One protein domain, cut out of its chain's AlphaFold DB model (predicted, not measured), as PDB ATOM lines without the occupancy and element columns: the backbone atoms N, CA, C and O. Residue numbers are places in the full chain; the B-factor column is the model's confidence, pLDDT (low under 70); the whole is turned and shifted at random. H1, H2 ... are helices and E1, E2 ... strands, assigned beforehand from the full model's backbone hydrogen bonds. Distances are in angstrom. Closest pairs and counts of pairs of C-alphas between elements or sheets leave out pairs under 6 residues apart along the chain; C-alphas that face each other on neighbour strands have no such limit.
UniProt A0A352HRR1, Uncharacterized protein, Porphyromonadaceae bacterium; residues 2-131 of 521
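This is residues 2 to 131 of the 521 residues of an uncharacterized protein of Porphyromonadaceae bacterium (UniProt A0A352HRR1). One strongly twisted sheet makes the body: the meander E4 E5 E6, each strand the antiparallel neighbour of the one before, is its middle, and the hairpin of E2 and E3 reaches out as an arm along the longest axis. The small helices H1 and H2 lie toward the other end, H2 over E4. The 130 printed residues include two named helices, then six named strands; the antiparallel sheet runs E1 E4 E5 E6 E2 E3. The class is mostly strand, with under half of the residues in named elements. The whole is loose, radius of gyration of the C-alphas 17.4 A, spans 59 by 40 by 28 A.

H1 is residues 2 to 5, from C-alpha 2 at (223.764, 230.767, 170.274), and H2 is 12 to 17. E1 is 23 to 27, E2 37 to 46 (21.0 A), E3 61 to 66, E4 88 to 99 (29.5 A), E5 105 to 115 (30.1 A) and E6 120 to 127 (22.3 A), ending at C-alpha 127, (201.376, 225.122, 163.431).

H1 and H2 only just touch, with 3 pairs of C-alphas within 8 A, the closest His 5 and Ser 15 at 5.3 A. H2 is on the sheet at a height of 8.6 A; its closest C-alpha pair with E4 is Lys 17 and Val 94, 6.1 A. H2 has 1 of 2 O i to N i+4 pairs within hydrogen-bond range; H1 is too short for one. Within range are N 24 and O 89 of E1 and E4, 2.7 A; N 95 and O 110 of hairpin E4 and E5, 2.9 A; N 111 and O 124 of hairpin E5 and E6, 2.8 A; N 38 and O 123 of E2 and E6, 2.8 A; and N 45 and O 62 of E2 and E3, 2.8 A. E2 bends by 94 degrees at residue 40.

The C-alphas farthest apart, Gln 8 and Lys 50, are 58.9 A apart. The printed part has no cut; links E2 to E3 and E3 to E4 are long. Residues 8 to 10 have pLDDT under 70.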
ATOM      1  N   TYR A   2     224.667 230.790 171.442       83.06
ATOM      2  CA  TYR A   2     223.764 230.767 170.274       83.06
ATOM      3  C   TYR A   2     223.903 229.487 169.427       83.06
ATOM      4  O   TYR A   2     222.968 228.705 169.344       83.06
ATOM      5  N   ARG A   3     225.113 229.175 168.936       81.44
ATOM      6  CA  ARG A   3     225.385 227.960 168.133       81.44
ATOM      7  C   ARG A   3     225.100 226.626 168.842       81.44
ATOM      8  O   ARG A   3     224.928 225.617 168.175       81.44
ATOM      9  N   LYS A   4     225.096 226.599 170.182       83.00
ATOM     10  CA  LYS A   4     224.787 225.387 170.964       83.00
ATOM     11  C   LYS A   4     223.293 225.064 170.891       83.00
ATOM     12  O   LYS A   4     222.932 223.896 170.871       83.00
ATOM     13  N   HIS A   5     222.457 226.101 170.875       83.44
ATOM     14  CA  HIS A   5     221.001 225.982 170.874       83.44
ATOM     15  C   HIS A   5     220.388 226.150 169.487       83.44
ATOM     16  O   HIS A   5     219.268 225.716 169.275       83.44
ATOM     17  N   PHE A   6     221.108 226.752 168.542       82.00
ATOM     18  CA  PHE A   6     220.630 227.015 167.194       82.00
ATOM     19  C   PHE A   6     221.633 226.457 166.187       82.00
ATOM     20  O   PHE A   6     222.726 227.001 165.995       82.00
ATOM     21  N   SER A   7     221.275 225.323 165.588       73.81
ATOM     22  CA  SER A   7     222.089 224.647 164.577       73.81
ATOM     23  C   SER A   7     222.154 225.474 163.293       73.81
ATOM     24  O   SER A   7     221.134 225.947 162.800       73.81
ATOM     25  N   GLN A   8     223.342 225.581 162.691       67.62
ATOM     26  CA  GLN A   8     223.525 226.250 161.394       67.62
ATOM     27  C   GLN A   8     222.840 225.517 160.229       67.62
ATOM     28  O   GLN A   8     222.641 226.101 159.172       67.62
ATOM     29  N   LYS A   9     222.480 224.236 160.397       67.31
ATOM     30  CA  LYS A   9     221.925 223.408 159.312       67.31
ATOM     31  C   LYS A   9     220.434 223.646 159.036       67.31
ATOM     32  O   LYS A   9     219.828 222.851 158.328       67.31
ATOM     33  N   GLY A  10     219.833 224.698 159.599       63.81
ATOM     34  CA  GLY A  10     218.401 224.974 159.442       63.81
ATOM     35  C   GLY A  10     217.500 223.905 160.073       63.81
ATOM     36  O   GLY A  10     216.318 223.835 159.755       63.81
ATOM     37  N   ASP A  11     218.048 223.065 160.956       76.50
ATOM     38  CA  ASP A  11     217.291 222.069 161.707       76.50
ATOM     39  C   ASP A  11     216.561 222.772 162.864       76.50
ATOM     40  O   ASP A  11     217.045 222.880 163.999       76.50
ATOM     41  N   SER A  12     215.394 223.318 162.538       75.69
ATOM     42  CA  SER A  12     214.540 224.063 163.457       75.69
ATOM     43  C   SER A  12     214.055 223.208 164.640       75.69
ATOM     44  O   SER A  12     213.918 223.732 165.748       75.69
ATOM     45  N   ILE A  13     213.885 221.889 164.465       82.19
ATOM     46  CA  ILE A  13     213.459 220.996 165.552       82.19
ATOM     47  C   ILE A  13     214.576 220.791 166.581       82.19
ATOM     48  O   ILE A  13     214.311 220.847 167.787       82.19
ATOM     49  N   SER A  14     215.828 220.617 166.138       83.56
ATOM     50  CA  SER A  14     216.981 220.480 167.042       83.56
ATOM     51  C   SER A  14     217.100 221.672 167.994       83.56
ATOM     52  O   SER A  14     217.468 221.511 169.160       83.56
ATOM     53  N   SER A  15     216.686 222.850 167.519       84.75
ATOM     54  CA  SER A  15     216.754 224.089 168.277       84.75
ATOM     55  C   SER A  15     215.794 224.103 169.463       84.75
ATOM     56  O   SER A  15     216.232 224.299 170.595       84.75
ATOM     57  N   ILE A  16     214.502 223.811 169.245       89.19
ATOM     58  CA  ILE A  16     213.530 223.741 170.352       89.19
ATOM     59  C   ILE A  16     213.825 222.545 171.264       89.19
ATOM     60  O   ILE A  16     213.769 222.673 172.487       89.19
ATOM     61  N   LYS A  17     214.204 221.392 170.695       92.94
ATOM     62  CA  LYS A  17     214.559 220.197 171.479       92.94
ATOM     63  C   LYS A  17     215.710 220.441 172.453       92.94
ATOM     64  O   LYS A  17     215.735 219.816 173.509       92.94
ATOM     65  N   SER A  18     216.621 221.366 172.144       92.62
ATOM     66  CA  SER A  18     217.718 221.739 173.045       92.62
ATOM     67  C   SER A  18     217.257 222.352 174.378       92.62
ATOM     68  O   SER A  18     218.060 222.438 175.306       92.62
ATOM     69  N   PHE A  19     215.983 222.753 174.482       95.25
ATOM     70  CA  PHE A  19     215.375 223.327 175.685       95.25
ATOM     71  C   PHE A  19     214.474 222.346 176.450       95.25
ATOM     72  O   PHE A  19     213.809 222.748 177.401       95.25
ATOM     73  N   VAL A  20     214.403 221.068 176.059       96.62
ATOM     74  CA  VAL A  20     213.663 220.064 176.842       96.62
ATOM     75  C   VAL A  20     214.274 219.955 178.245       96.62
ATOM     76  O   VAL A  20     215.487 219.831 178.399       96.62
ATOM     77  N   GLY A  21     213.425 220.022 179.269       96.94
ATOM     78  CA  GLY A  21     213.791 220.117 180.683       96.94
ATOM     79  C   GLY A  21     213.971 221.550 181.198       96.94
ATOM     80  O   GLY A  21     214.105 221.744 182.404       96.94
ATOM     81  N   ASP A  22     213.955 222.557 180.323       97.62
ATOM     82  CA  ASP A  22     214.067 223.966 180.703       97.62
ATOM     83  C   ASP A  22     212.701 224.579 181.046       97.62
ATOM     84  O   ASP A  22     211.650 224.116 180.598       97.62
ATOM     85  N   THR A  23     212.723 225.663 181.822       98.00
ATOM     86  CA  THR A  23     211.574 226.551 181.983       98.00
ATOM     87  C   THR A  23     211.542 227.547 180.833       98.00
ATOM     88  O   THR A  23     212.467 228.334 180.648       98.00
ATOM     89  N   ILE A  24     210.455 227.538 180.083       97.94
ATOM     90  CA  ILE A  24     210.226 228.378 178.920       97.94
ATOM     91  C   ILE A  24     209.142 229.413 179.221       97.94
ATOM     92  O   ILE A  24     208.283 229.193 180.074       97.94
ATOM     93  N   ILE A  25     209.186 230.541 178.524       98.12
ATOM     94  CA  ILE A  25     208.189 231.607 178.619       98.12
ATOM     95  C   ILE A  25     207.771 231.977 177.200       98.12
ATOM     96  O   ILE A  25     208.632 232.183 176.340       98.12
ATOM     97  N   PHE A  26     206.466 232.072 176.956       97.69
ATOM     98  CA  PHE A  26     205.945 232.607 175.703       97.69
ATOM     99  C   PHE A  26     205.648 234.093 175.838       97.69
ATOM    100  O   PHE A  26     205.169 234.545 176.869       97.69
ATOM    101  N   ASN A  27     205.905 234.839 174.774       97.50
ATOM    102  CA  ASN A  27     205.322 236.150 174.551       97.50
ATOM    103  C   ASN A  27     204.516 236.057 173.256       97.50
ATOM    104  O   ASN A  27     205.082 235.925 172.170       97.50
ATOM    105  N   THR A  28     203.203 236.032 173.397       94.31
ATOM    106  CA  THR A  28     202.234 235.793 172.324       94.31
ATOM    107  C   THR A  28     201.851 237.078 171.586       94.31
ATOM    108  O   THR A  28     201.306 237.005 170.482       94.31
ATOM    109  N   GLN A  29     202.141 238.243 172.189       87.44
ATOM    110  CA  GLN A  29     201.788 239.587 171.705       87.44
ATOM    111  C   GLN A  29     200.315 239.728 171.273       87.44
ATOM    112  O   GLN A  29     199.996 240.546 170.411       87.44
ATOM    113  N   SER A  30     199.423 238.909 171.831       79.56
ATOM    114  CA  SER A  30     198.049 238.735 171.367       79.56
ATOM    115  C   SER A  30     197.082 238.855 172.535       79.56
ATOM    116  O   SER A  30     197.228 238.142 173.522       79.56
ATOM    117  N   ASP A  31     196.045 239.674 172.372       87.88
ATOM    118  CA  ASP A  31     194.886 239.695 173.273       87.88
ATOM    119  C   ASP A  31     193.817 238.664 172.860       87.88
ATOM    120  O   ASP A  31     192.762 238.566 173.484       87.88
ATOM    121  N   TYR A  32     194.065 237.899 171.787       91.25
ATOM    122  CA  TYR A  32     193.133 236.896 171.286       91.25
ATOM    123  C   TYR A  32     193.129 235.635 172.141       91.25
ATOM    124  O   TYR A  32     194.159 235.144 172.601       91.25
ATOM    125  N   ASP A  33     191.942 235.064 172.253       94.62
ATOM    126  CA  ASP A  33     191.716 233.743 172.799       94.62
ATOM    127  C   ASP A  33     192.445 232.659 171.978       94.62
ATOM    128  O   ASP A  33     192.346 232.591 170.752       94.62
ATOM    129  N   LEU A  34     193.180 231.788 172.668       95.81
ATOM    130  CA  LEU A  34     194.031 230.757 172.087       95.81
ATOM    131  C   LEU A  34     193.274 229.436 171.944       95.81
ATOM    132  O   LEU A  34     192.826 228.826 172.921       95.81
ATOM    133  N   THR A  35     193.183 228.938 170.717       95.75
ATOM    134  CA  THR A  35     192.576 227.635 170.410       95.75
ATOM    135  C   THR A  35     193.591 226.497 170.398       95.75
ATOM    136  O   THR A  35     193.195 225.342 170.410       95.75
ATOM    137  N   ASN A  36     194.889 226.798 170.421       96.25
ATOM    138  CA  ASN A  36     195.988 225.856 170.213       96.25
ATOM    139  C   ASN A  36     196.667 225.365 171.509       96.25
ATOM    140  O   ASN A  36     197.746 224.771 171.450       96.25
ATOM    141  N   VAL A  37     196.066 225.617 172.678       97.19
ATOM    142  CA  VAL A  37     196.623 225.272 173.999       97.19
ATOM    143  C   VAL A  37     195.649 224.393 174.773       97.19
ATOM    144  O   VAL A  37     194.589 224.851 175.205       97.19
ATOM    145  N   TYR A  38     196.038 223.140 174.993       97.38
ATOM    146  CA  TYR A  38     195.172 222.080 175.500       97.38
ATOM    147  C   TYR A  38     195.688 221.464 176.806       97.38
ATOM    148  O   TYR A  38     196.883 221.441 177.050       97.38
ATOM    149  N   LEU A  39     194.816 220.897 177.633       95.75
ATOM    150  CA  LEU A  39     195.139 219.984 178.722       95.75
ATOM    151  C   LEU A  39     195.309 218.568 178.170       95.75
ATOM    152  O   LEU A  39     194.478 218.092 177.395       95.75
ATOM    153  N   GLN A  40     196.330 217.855 178.642       93.56
ATOM    154  CA  GLN A  40     196.471 216.433 178.328       93.56
ATOM    155  C   GLN A  40     195.323 215.600 178.927       93.56
ATOM    156  O   GLN A  40     194.874 214.629 178.322       93.56
ATOM    157  N   ILE A  41     194.837 215.996 180.109       93.69
ATOM    158  CA  ILE A  41     193.666 215.414 180.774       93.69
ATOM    159  C   ILE A  41     192.599 216.515 180.876       93.69
ATOM    160  O   ILE A  41     192.818 217.472 181.620       93.69
ATOM    161  N   PRO A  42     191.475 216.420 180.141       93.44
ATOM    162  CA  PRO A  42     190.479 217.485 180.095       93.44
ATOM    163  C   PRO A  42     189.750 217.667 181.429       93.44
ATOM    164  O   PRO A  42     189.482 216.704 182.152       93.44
ATOM    165  N   ASP A  43     189.351 218.905 181.716       92.81
ATOM    166  CA  ASP A  43     188.505 219.215 182.867       92.81
ATOM    167  C   ASP A  43     187.035 218.882 182.578       92.81
ATOM    168  O   ASP A  43     186.537 219.050 181.467       92.81
ATOM    169  N   THR A  44     186.298 218.436 183.598       94.62
ATOM    170  CA  THR A  44     184.852 218.195 183.488       94.62
ATOM    171  C   THR A  44     184.068 219.440 183.904       94.62
ATOM    172  O   THR A  44     183.984 219.756 185.092       94.62
ATOM    173  N   VAL A  45     183.431 220.109 182.943       93.31
ATOM    174  CA  VAL A  45     182.572 221.282 183.168       93.31
ATOM    175  C   VAL A  45     181.114 220.836 183.248       93.31
ATOM    176  O   VAL A  45     180.526 220.394 182.262       93.31
ATOM    177  N   TRP A  46     180.507 220.916 184.431       92.94
ATOM    178  CA  TRP A  46     179.131 220.463 184.649       92.94
ATOM    179  C   TRP A  46     178.107 221.479 184.133       92.94
ATOM    180  O   TRP A  46     178.111 222.631 184.542       92.94
ATOM    181  N   LEU A  47     177.181 221.025 183.283       90.94
ATOM    182  CA  LEU A  47     176.114 221.863 182.709       90.94
ATOM    183  C   LEU A  47     174.909 222.031 183.647       90.94
ATOM    184  O   LEU A  47     173.996 222.803 183.367       90.94
ATOM    185  N   LYS A  48     174.851 221.236 184.719       89.75
ATOM    186  CA  LYS A  48     173.769 221.223 185.707       89.75
ATOM    187  C   LYS A  48     174.367 221.121 187.102       89.75
ATOM    188  O   LYS A  48     175.282 220.328 187.306       89.75
ATOM    189  N   GLU A  49     173.780 221.829 188.063       86.44
ATOM    190  CA  GLU A  49     174.206 221.772 189.468       86.44
ATOM    191  C   GLU A  49     174.083 220.357 190.053       86.44
ATOM    192  O   GLU A  49     174.979 219.864 190.741       86.44
ATOM    193  N   LYS A  50     172.988 219.650 189.737       89.88
ATOM    194  CA  LYS A  50     172.740 218.297 190.246       89.88
ATOM    195  C   LYS A  50     173.347 217.236 189.327       89.88
ATOM    196  O   LYS A  50     172.862 217.000 188.219       89.88
ATOM    197  N   ARG A  51     174.378 216.545 189.823       91.06
ATOM    198  CA  ARG A  51     175.100 215.485 189.098       91.06
ATOM    199  C   ARG A  51     174.268 214.189 189.039       91.06
ATOM    200  O   ARG A  51     173.961 213.620 190.088       91.06
ATOM    201  N   PRO A  52     173.872 213.694 187.852       90.94
ATOM    202  CA  PRO A  52     173.140 212.433 187.731       90.94
ATOM    203  C   PRO A  52     174.069 211.229 187.941       90.94
ATOM    204  O   PRO A  52     175.242 211.283 187.589       90.94
ATOM    205  N   LYS A  53     173.528 210.102 188.430       90.38
ATOM    206  CA  LYS A  53     174.292 208.860 188.695       90.38
ATOM    207  C   LYS A  53     175.017 208.287 187.465       90.38
ATOM    208  O   LYS A  53     176.004 207.582 187.616       90.38
ATOM    209  N   LYS A  54     174.510 208.560 186.259       93.88
ATOM    210  CA  LYS A  54     175.118 208.179 184.974       93.88
ATOM    211  C   LYS A  54     175.251 209.431 184.102       93.88
ATOM    212  O   LYS A  54     174.362 209.701 183.282       93.88
ATOM    213  N   PRO A  55     176.277 210.262 184.347       93.19
ATOM    214  CA  PRO A  55     176.490 211.472 183.572       93.19
ATOM    215  C   PRO A  55     176.792 211.114 182.112       93.19
ATOM    216  O   PRO A  55     177.269 210.029 181.806       93.19
ATOM    217  N   LYS A  56     176.412 212.007 181.198       94.62
ATOM    218  CA  LYS A  56     176.556 211.842 179.750       94.62
ATOM    219  C   LYS A  56     177.147 213.139 179.228       94.62
ATOM    220  O   LYS A  56     176.587 214.200 179.516       94.62
ATOM    221  N   GLU A  57     178.243 213.044 178.496       92.44
ATOM    222  CA  GLU A  57     178.858 214.183 177.820       92.44
ATOM    223  C   GLU A  57     177.848 214.852 176.872       92.44
ATOM    224  O   GLU A  57     176.920 214.200 176.383       92.44
ATOM    225  N   ASN A  58     177.950 216.168 176.693       92.06
ATOM    226  CA  ASN A  58     177.018 217.029 175.949       92.06
ATOM    227  C   ASN A  58     175.606 217.178 176.548       92.06
ATOM    228  O   ASN A  58     174.883 218.107 176.186       92.06
ATOM    229  N   LYS A  59     175.199 216.311 177.487       92.94
ATOM    230  CA  LYS A  59     173.905 216.405 178.192       92.94
ATOM    231  C   LYS A  59     174.038 216.882 179.638       92.94
ATOM    232  O   LYS A  59     173.171 217.602 180.136       92.94
ATOM    233  N   HIS A  60     175.063 216.408 180.337       94.75
ATOM    234  CA  HIS A  60     175.260 216.628 181.771       94.75
ATOM    235  C   HIS A  60     176.569 217.369 182.073       94.75
ATOM    236  O   HIS A  60     176.610 218.136 183.031       94.75
ATOM    237  N   TYR A  61     177.604 217.176 181.255       95.19
ATOM    238  CA  TYR A  61     178.884 217.880 181.345       95.19
ATOM    239  C   TYR A  61     179.500 218.058 179.950       95.19
ATOM    240  O   TYR A  61     179.076 217.390 179.003       95.19
ATOM    241  N   LEU A  62     180.493 218.936 179.848       94.62
ATOM    242  CA  LEU A  62     181.408 219.071 178.715       94.62
ATOM    243  C   LEU A  62     182.833 218.781 179.184       94.62
ATOM    244  O   LEU A  62     183.167 219.052 180.339       94.62
ATOM    245  N   LEU A  63     183.660 218.233 178.299       95.44
ATOM    246  CA  LEU A  63     185.095 218.126 178.525       95.44
ATOM    247  C   LEU A  63     185.775 219.387 177.993       95.44
ATOM    248  O   LEU A  63     185.731 219.677 176.799       95.44
ATOM    249  N   CYS A  64     186.388 220.154 178.890       95.44
ATOM    250  CA  CYS A  64     187.209 221.297 178.528       95.44
ATOM    251  C   CYS A  64     188.626 220.804 178.261       95.44
ATOM    252  O   CYS A  64     189.401 220.543 179.184       95.44
ATOM    253  N   HIS A  65     188.950 220.674 176.980       96.12
ATOM    254  CA  HIS A  65     190.305 220.368 176.551       96.12
ATOM    255  C   HIS A  65     191.206 221.596 176.580       96.12
ATOM    256  O   HIS A  65     192.406 221.411 176.598       96.12
ATOM    257  N   ASN A  66     190.689 222.824 176.605       97.12
ATOM    258  CA  ASN A  66     191.516 224.030 176.623       97.12
ATOM    259  C   ASN A  66     192.085 224.295 178.021       97.12
ATOM    260  O   ASN A  66     191.410 224.106 179.038       97.12
ATOM    261  N   TYR A  67     193.340 224.731 178.079       96.94
ATOM    262  CA  TYR A  67     193.990 225.092 179.333       96.94
ATOM    263  C   TYR A  67     193.314 226.317 179.953       96.94
ATOM    264  O   TYR A  67     193.286 227.381 179.352       96.94
ATOM    265  N   LYS A  68     192.742 226.156 181.155       95.12
ATOM    266  CA  LYS A  68     191.913 227.197 181.794       95.12
ATOM    267  C   LYS A  68     190.835 227.741 180.843       95.12
ATOM    268  O   LYS A  68     190.585 228.942 180.778       95.12
ATOM    269  N   GLY A  69     190.224 226.829 180.084       94.69
ATOM    270  CA  GLY A  69     189.328 227.189 179.001       94.69
ATOM    271  C   GLY A  69     188.103 227.972 179.467       94.69
ATOM    272  O   GLY A  69     187.391 227.553 180.383       94.69
ATOM    273  N   ILE A  70     187.822 229.079 178.785       96.19
ATOM    274  CA  ILE A  70     186.578 229.835 178.914       96.19
ATOM    275  C   ILE A  70     185.602 229.330 177.856       96.19
ATOM    276  O   ILE A  70     185.943 229.216 176.679       96.19
ATOM    277  N   GLN A  71     184.383 229.007 178.288       95.94
ATOM    278  CA  GLN A  71     183.338 228.540 177.388       95.94
ATOM    279  C   GLN A  71     182.798 229.697 176.537       95.94
ATOM    280  O   GLN A  71     182.334 230.708 177.064       95.94
ATOM    281  N   GLN A  72     182.798 229.506 175.224       95.44
ATOM    282  CA  GLN A  72     182.215 230.413 174.245       95.44
ATOM    283  C   GLN A  72     180.719 230.131 174.037       95.44
ATOM    284  O   GLN A  72     180.174 229.107 174.463       95.44
ATOM    285  N   LYS A  73     180.017 231.045 173.354       93.50
ATOM    286  CA  LYS A  73     178.560 230.942 173.115       93.50
ATOM    287  C   LYS A  73     178.153 229.674 172.355       93.50
ATOM    288  O   LYS A  73     177.055 229.163 172.560       93.50
ATOM    289  N   ASP A  74     179.030 229.165 171.499       93.38
ATOM    290  CA  ASP A  74     178.842 227.942 170.714       93.38
ATOM    291  C   ASP A  74     179.203 226.656 171.484       93.38
ATOM    292  O   ASP A  74     179.150 225.563 170.923       93.38
ATOM    293  N   LYS A  75     179.506 226.774 172.785       91.06
ATOM    294  CA  LYS A  75     179.998 225.717 173.682       91.06
ATOM    295  C   LYS A  75     181.421 225.235 173.390       91.06
ATOM    296  O   LYS A  75     181.844 224.282 174.048       91.06
ATOM    297  N   SER A  76     182.150 225.863 172.469       93.81
ATOM    298  CA  SER A  76     183.594 225.654 172.355       93.81
ATOM    299  C   SER A  76     184.311 226.253 173.568       93.81
ATOM    300  O   SER A  76     183.726 227.016 174.343       93.81
ATOM    301  N   PHE A  77     185.567 225.871 173.767       96.19
ATOM    302  CA  PHE A  77     186.416 226.441 174.803       96.19
ATOM    303  C   PHE A  77     187.636 227.074 174.152       96.19
ATOM    304  O   PHE A  77     188.117 226.606 173.121       96.19
ATOM    305  N   VAL A  78     188.143 228.124 174.782       96.69
ATOM    306  CA  VAL A  78     189.372 228.800 174.370       96.69
ATOM    307  C   VAL A  78     190.207 229.155 175.589       96.69
ATOM    308  O   VAL A  78     189.663 229.402 176.663       96.69
ATOM    309  N   THR A  79     191.523 229.163 175.433       97.12
ATOM    310  CA  THR A  79     192.476 229.525 176.485       97.12
ATOM    311  C   THR A  79     192.765 231.023 176.386       97.12
ATOM    312  O   THR A  79     193.320 231.434 175.371       97.12
ATOM    313  N   PRO A  80     192.446 231.862 177.384       96.88
ATOM    314  CA  PRO A  80     192.809 233.280 177.331       96.88
ATOM    315  C   PRO A  80     194.323 233.452 177.158       96.88
ATOM    316  O   PRO A  80     195.093 232.773 177.843       96.88
ATOM    317  N   ALA A  81     194.777 234.359 176.287       95.75
ATOM    318  CA  ALA A  81     196.215 234.557 176.063       95.75
ATOM    319  C   ALA A  81     196.975 234.927 177.342       95.75
ATOM    320  O   ALA A  81     198.092 234.457 177.539       95.75
ATOM    321  N   SER A  82     196.348 235.670 178.258       95.56
ATOM    322  CA  SER A  82     196.909 236.032 179.568       95.56
ATOM    323  C   SER A  82     197.262 234.836 180.461       95.56
ATOM    324  O   SER A  82     198.035 234.986 181.404       95.56
ATOM    325  N   GLU A  83     196.728 233.645 180.177       96.69
ATOM    326  CA  GLU A  83     197.055 232.422 180.914       96.69
ATOM    327  C   GLU A  83     198.333 231.735 180.419       96.69
ATOM    328  O   GLU A  83     198.854 230.834 181.082       96.69
ATOM    329  N   VAL A  84     198.853 232.163 179.268       96.44
ATOM    330  CA  VAL A  84     200.061 231.623 178.631       96.44
ATOM    331  C   VAL A  84     201.143 232.692 178.512       96.44
ATOM    332  O   VAL A  84     202.322 232.404 178.727       96.44
ATOM    333  N   ASP A  85     200.752 233.925 178.197       96.62
ATOM    334  CA  ASP A  85     201.658 235.043 177.995       96.62
ATOM    335  C   ASP A  85     202.461 235.354 179.256       96.62
ATOM    336  O   ASP A  85     201.930 235.464 180.362       96.62
ATOM    337  N   SER A  86     203.775 235.467 179.087       95.88
ATOM    338  CA  SER A  86     204.735 235.776 180.144       95.88
ATOM    339  C   SER A  86     204.734 234.783 181.324       95.88
ATOM    340  O   SER A  86     205.413 235.014 182.330       95.88
ATOM    341  N   LYS A  87     204.038 233.642 181.206       96.94
ATOM    342  CA  LYS A  87     203.970 232.601 182.235       96.94
ATOM    343  C   LYS A  87     205.059 231.535 182.021       96.94
ATOM    344  O   LYS A  87     205.280 231.101 180.889       96.94
ATOM    345  N   PRO A  88     205.754 231.085 183.086       97.69
ATOM    346  CA  PRO A  88     206.744 230.020 182.982       97.69
ATOM    347  C   PRO A  88     206.097 228.635 182.873       97.69
ATOM    348  O   PRO A  88     205.220 228.289 183.666       97.69
ATOM    349  N   PHE A  89     206.617 227.807 181.970       98.25
ATOM    350  CA  PHE A  89     206.256 226.396 181.819       98.25
ATOM    351  C   PHE A  89     207.506 225.532 181.677       98.25
ATOM    352  O   PHE A  89     208.470 225.970 181.065       98.25
ATOM    353  N   VAL A  90     207.519 224.298 182.182       98.12
ATOM    354  CA  VAL A  90     208.643 223.377 181.928       98.12
ATOM    355  C   VAL A  90     208.393 222.623 180.626       98.12
ATOM    356  O   VAL A  90     207.369 221.958 180.500       98.12
ATOM    357  N   LEU A  91     209.311 222.699 179.662       98.19
ATOM    358  CA  LEU A  91     209.198 221.977 178.393       98.19
ATOM    359  C   LEU A  91     209.544 220.494 178.592       98.19
ATOM    360  O   LEU A  91     210.698 220.152 178.825       98.19
ATOM    361  N   LEU A  92     208.562 219.603 178.481       98.00
ATOM    362  CA  LEU A  92     208.742 218.160 178.683       98.00
ATOM    363  C   LEU A  92     209.132 217.428 177.397       98.00
ATOM    364  O   LEU A  92     209.978 216.539 177.424       98.00
ATOM    365  N   SER A  93     208.500 217.765 176.271       97.62
ATOM    366  CA  SER A  93     208.782 217.128 174.983       97.62
ATOM    367  C   SER A  93     208.412 218.018 173.798       97.62
ATOM    368  O   SER A  93     207.611 218.946 173.921       97.62
ATOM    369  N   VAL A  94     209.014 217.710 172.647       97.00
ATOM    370  CA  VAL A  94     208.784 218.373 171.358       97.00
ATOM    371  C   VAL A  94     208.572 217.292 170.302       97.00
ATOM    372  O   VAL A  94     209.474 216.490 170.043       97.00
ATOM    373  N   GLU A  95     207.399 217.294 169.684       96.12
ATOM    374  CA  GLU A  95     207.013 216.397 168.594       96.12
ATOM    375  C   GLU A  95     206.806 217.215 167.312       96.12
ATOM    376  O   GLU A  95     206.278 218.325 167.361       96.12
ATOM    377  N   GLU A  96     207.221 216.690 166.159       94.06
ATOM    378  CA  GLU A  96     206.907 217.317 164.869       94.06
ATOM    379  C   GLU A  96     205.496 216.951 164.432       94.06
ATOM    380  O   GLU A  96     205.068 215.800 164.542       94.06
ATOM    381  N   ILE A  97     204.792 217.937 163.891       93.19
ATOM    382  CA  ILE A  97     203.510 217.739 163.236       93.19
ATOM    383  C   ILE A  97     203.801 217.647 161.744       93.19
ATOM    384  O   ILE A  97     204.281 218.596 161.125       93.19
ATOM    385  N   PHE A  98     203.511 216.492 161.157       91.62
ATOM    386  CA  PHE A  98     203.656 216.280 159.724       91.62
ATOM    387  C   PHE A  98     202.305 216.399 159.024       91.62
ATOM    388  O   PHE A  98     201.295 215.880 159.498       91.62
ATOM    389  N   GLY A  99     202.291 217.061 157.871       87.31
ATOM    390  CA  GLY A  99     201.097 217.243 157.055       87.31
ATOM    391  C   GLY A  99     201.412 217.264 155.561       87.31
ATOM    392  O   GLY A  99     202.570 217.348 155.156       87.31
ATOM    393  N   GLY A 100     200.358 217.185 154.746       81.69
ATOM    394  CA  GLY A 100     200.434 217.222 153.284       81.69
ATOM    395  C   GLY A 100     199.948 215.932 152.617       81.69
ATOM    396  O   GLY A 100     200.211 214.830 153.087       81.69
ATOM    397  N   LYS A 101     199.216 216.069 151.502       80.31
ATOM    398  CA  LYS A 101     198.669 214.924 150.742       80.31
ATOM    399  C   LYS A 101     199.696 214.259 149.818       80.31
ATOM    400  O   LYS A 101     199.600 213.064 149.577       80.31
ATOM    401  N   PHE A 102     200.648 215.032 149.291       82.12
ATOM    402  CA  PHE A 102     201.598 214.575 148.261       82.12
ATOM    403  C   PHE A 102     203.062 214.589 148.714       82.12
ATOM    404  O   PHE A 102     203.880 213.850 148.174       82.12
ATOM    405  N   ARG A 103     203.410 215.429 149.694       80.94
ATOM    406  CA  ARG A 103     204.725 215.470 150.341       80.94
ATOM    407  C   ARG A 103     204.499 215.624 151.834       80.94
ATOM    408  O   ARG A 103     203.778 216.533 152.233       80.94
ATOM    409  N   ILE A 104     205.089 214.728 152.618       80.94
ATOM    410  CA  ILE A 104     205.102 214.831 154.075       80.94
ATOM    411  C   ILE A 104     206.053 215.978 154.411       80.94
ATOM    412  O   ILE A 104     207.266 215.850 154.259       80.94
ATOM    413  N   THR A 105     205.495 217.116 154.796       87.12
ATOM    414  CA  THR A 105     206.255 218.283 155.249       87.12
ATOM    415  C   THR A 105     205.960 218.529 156.716       87.12
ATOM    416  O   THR A 105     204.834 218.310 157.164       87.12
ATOM    417  N   ASN A 106     206.958 218.986 157.467       84.12
ATOM    418  CA  ASN A 106     206.722 219.509 158.805       84.12
ATOM    419  C   ASN A 106     205.841 220.769 158.679       84.12
ATOM    420  O   ASN A 106     206.209 221.721 157.987       84.12
ATOM    421  N   VAL A 107     204.659 220.727 159.296       87.88
ATOM    422  CA  VAL A 107     203.678 221.821 159.320       87.88
ATOM    423  C   VAL A 107     203.641 222.542 160.670       87.88
ATOM    424  O   VAL A 107     202.953 223.552 160.794       87.88
ATOM    425  N   GLY A 108     204.376 222.050 161.670       93.31
ATOM    426  CA  GLY A 108     204.402 222.621 163.007       93.31
ATOM    427  C   GLY A 108     205.031 221.718 164.065       93.31
ATOM    428  O   GLY A 108     205.604 220.664 163.791       93.31
ATOM    429  N   TYR A 109     204.882 222.132 165.317       95.94
ATOM    430  CA  TYR A 109     205.430 221.452 166.481       95.94
ATOM    431  C   TYR A 109     204.362 221.301 167.553       95.94
ATOM    432  O   TYR A 109     203.599 222.225 167.821       95.94
ATOM    433  N   LYS A 110     204.339 220.152 168.215       97.19
ATOM    434  CA  LYS A 110     203.544 219.921 169.414       97.19
ATOM    435  C   LYS A 110     204.472 219.906 170.619       97.19
ATOM    436  O   LYS A 110     205.389 219.088 170.703       97.19
ATOM    437  N   LEU A 111     204.233 220.822 171.547       97.88
ATOM    438  CA  LEU A 111     205.001 220.954 172.778       97.88
ATOM    439  C   LEU A 111     204.195 220.390 173.941       97.88
ATOM    440  O   LEU A 111     203.055 220.800 174.140       97.88
ATOM    441  N   SER A 112     204.788 219.498 174.729       98.19
ATOM    442  CA  SER A 112     204.214 219.093 176.017       98.19
ATOM    443  C   SER A 112     204.874 219.903 177.117       98.19
ATOM    444  O   SER A 112     206.098 219.875 177.244       98.19
ATOM    445  N   LEU A 113     204.084 220.624 177.905       98.38
ATOM    446  CA  LEU A 113     204.568 221.554 178.917       98.38
ATOM    447  C   LEU A 113     203.969 221.228 180.285       98.38
ATOM    448  O   LEU A 113     202.791 220.899 180.372       98.38
ATOM    449  N   LEU A 114     204.742 221.366 181.357       98.19
ATOM    450  CA  LEU A 114     204.249 221.297 182.732       98.19
ATOM    451  C   LEU A 114     204.045 222.712 183.274       98.19
ATOM    452  O   LEU A 114     204.991 223.499 183.328       98.19
ATOM    453  N   ASP A 115     202.831 223.026 183.716       97.88
ATOM    454  CA  ASP A 115     202.571 224.242 184.485       97.88
ATOM    455  C   ASP A 115     203.038 224.041 185.938       97.88
ATOM    456  O   ASP A 115     202.421 223.256 186.664       97.88
ATOM    457  N   PRO A 116     204.083 224.752 186.402       96.44
ATOM    458  CA  PRO A 116     204.633 224.554 187.742       96.44
ATOM    459  C   PRO A 116     203.661 224.951 188.863       96.44
ATOM    460  O   PRO A 116     203.839 224.510 189.994       96.44
ATOM    461  N   GLN A 117     202.639 225.768 188.582       96.25
ATOM    462  CA  GLN A 117     201.666 226.193 189.594       96.25
ATOM    463  C   GLN A 117     200.573 225.147 189.822       96.25
ATOM    464  O   GLN A 117     200.134 224.943 190.950       96.25
ATOM    465  N   THR A 118     200.111 224.505 188.748       96.12
ATOM    466  CA  THR A 118     198.997 223.545 188.807       96.12
ATOM    467  C   THR A 118     199.453 222.091 188.737       96.12
ATOM    468  O   THR A 118     198.647 221.193 188.969       96.12
ATOM    469  N   ASN A 119     200.731 221.854 188.422       96.31
ATOM    470  CA  ASN A 119     201.317 220.541 188.155       96.31
ATOM    471  C   ASN A 119     200.565 219.757 187.061       96.31
ATOM    472  O   ASN A 119     200.490 218.529 187.087       96.31
ATOM    473  N   ARG A 120     199.955 220.479 186.113       96.44
ATOM    474  CA  ARG A 120     199.212 219.909 184.985       96.44
ATOM    475  C   ARG A 120     200.056 219.949 183.723       96.44
ATOM    476  O   ARG A 120     200.760 220.927 183.472       96.44
ATOM    477  N   VAL A 121     199.933 218.897 182.918       97.69
ATOM    478  CA  VAL A 121     200.548 218.844 181.593       97.69
ATOM    479  C   VAL A 121     199.595 219.443 180.566       97.69
ATOM    480  O   VAL A 121     198.438 219.024 180.450       97.69
ATOM    481  N   ILE A 122     200.101 220.421 179.823       97.88
ATOM    482  CA  ILE A 122     199.422 221.062 178.704       97.88
ATOM    483  C   ILE A 122     200.138 220.731 177.393       97.88
ATOM    484  O   ILE A 122     201.344 220.500 177.368       97.88
ATOM    485  N   CYS A 123     199.394 220.715 176.297       98.00
ATOM    486  CA  CYS A 123     199.896 220.547 174.945       98.00
ATOM    487  C   CYS A 123     199.690 221.851 174.173       98.00
ATOM    488  O   CYS A 123     198.563 222.322 174.056       98.00
ATOM    489  N   VAL A 124     200.763 222.413 173.620       97.69
ATOM    490  CA  VAL A 124     200.713 223.598 172.753       97.69
ATOM    491  C   VAL A 124     200.997 223.167 171.324       97.69
ATOM    492  O   VAL A 124     202.031 222.554 171.057       97.69
ATOM    493  N   HIS A 125     200.082 223.472 170.411       97.19
ATOM    494  CA  HIS A 125     200.263 223.245 168.982       97.19
ATOM    495  C   HIS A 125     200.773 224.535 168.333       97.19
ATOM    496  O   HIS A 125     200.117 225.573 168.376       97.19
ATOM    497  N   LEU A 126     201.973 224.479 167.772       96.19
ATOM    498  CA  LEU A 126     202.611 225.561 167.035       96.19
ATOM    499  C   LEU A 126     202.629 225.179 165.557       96.19
ATOM    500  O   LEU A 126     203.617 224.630 165.074       96.19
ATOM    501  N   ASP A 127     201.530 225.418 164.855       94.88
ATOM    502  CA  ASP A 127     201.376 225.122 163.431       94.88
ATOM    503  C   ASP A 127     200.924 226.366 162.646       94.88
ATOM    504  O   ASP A 127     200.875 227.481 163.169       94.88
ATOM    505  N   LYS A 128     200.663 226.184 161.351       92.81
ATOM    506  CA  LYS A 128     200.241 227.250 160.433       92.81
ATOM    507  C   LYS A 128     198.959 227.989 160.859       92.81
ATOM    508  O   LYS A 128     198.700 229.061 160.325       92.81
ATOM    509  N   ASP A 129     198.163 227.424 161.770       93.19
ATOM    510  CA  ASP A 129     196.905 228.014 162.237       93.19
ATOM    511  C   ASP A 129     197.125 228.936 163.458       93.19
ATOM    512  O   ASP A 129     196.167 229.456 164.037       93.19
ATOM    513  N   LEU A 130     198.384 229.176 163.854       94.31
ATOM    514  CA  LEU A 130     198.738 230.163 164.873       94.31
ATOM    515  C   LEU A 130     198.275 231.568 164.442       94.31
ATOM    516  O   LEU A 130     198.554 232.021 163.336       94.31
ATOM    517  N   LEU A 131     197.576 232.279 165.334       92.62
ATOM    518  CA  LEU A 131     196.952 233.574 165.018       92.62
ATOM    519  C   LEU A 131     197.947 234.745 164.927       92.62
ATOM    520  O   LEU A 131     197.652 235.754 164.290       92.62
TER     521      LEU A 131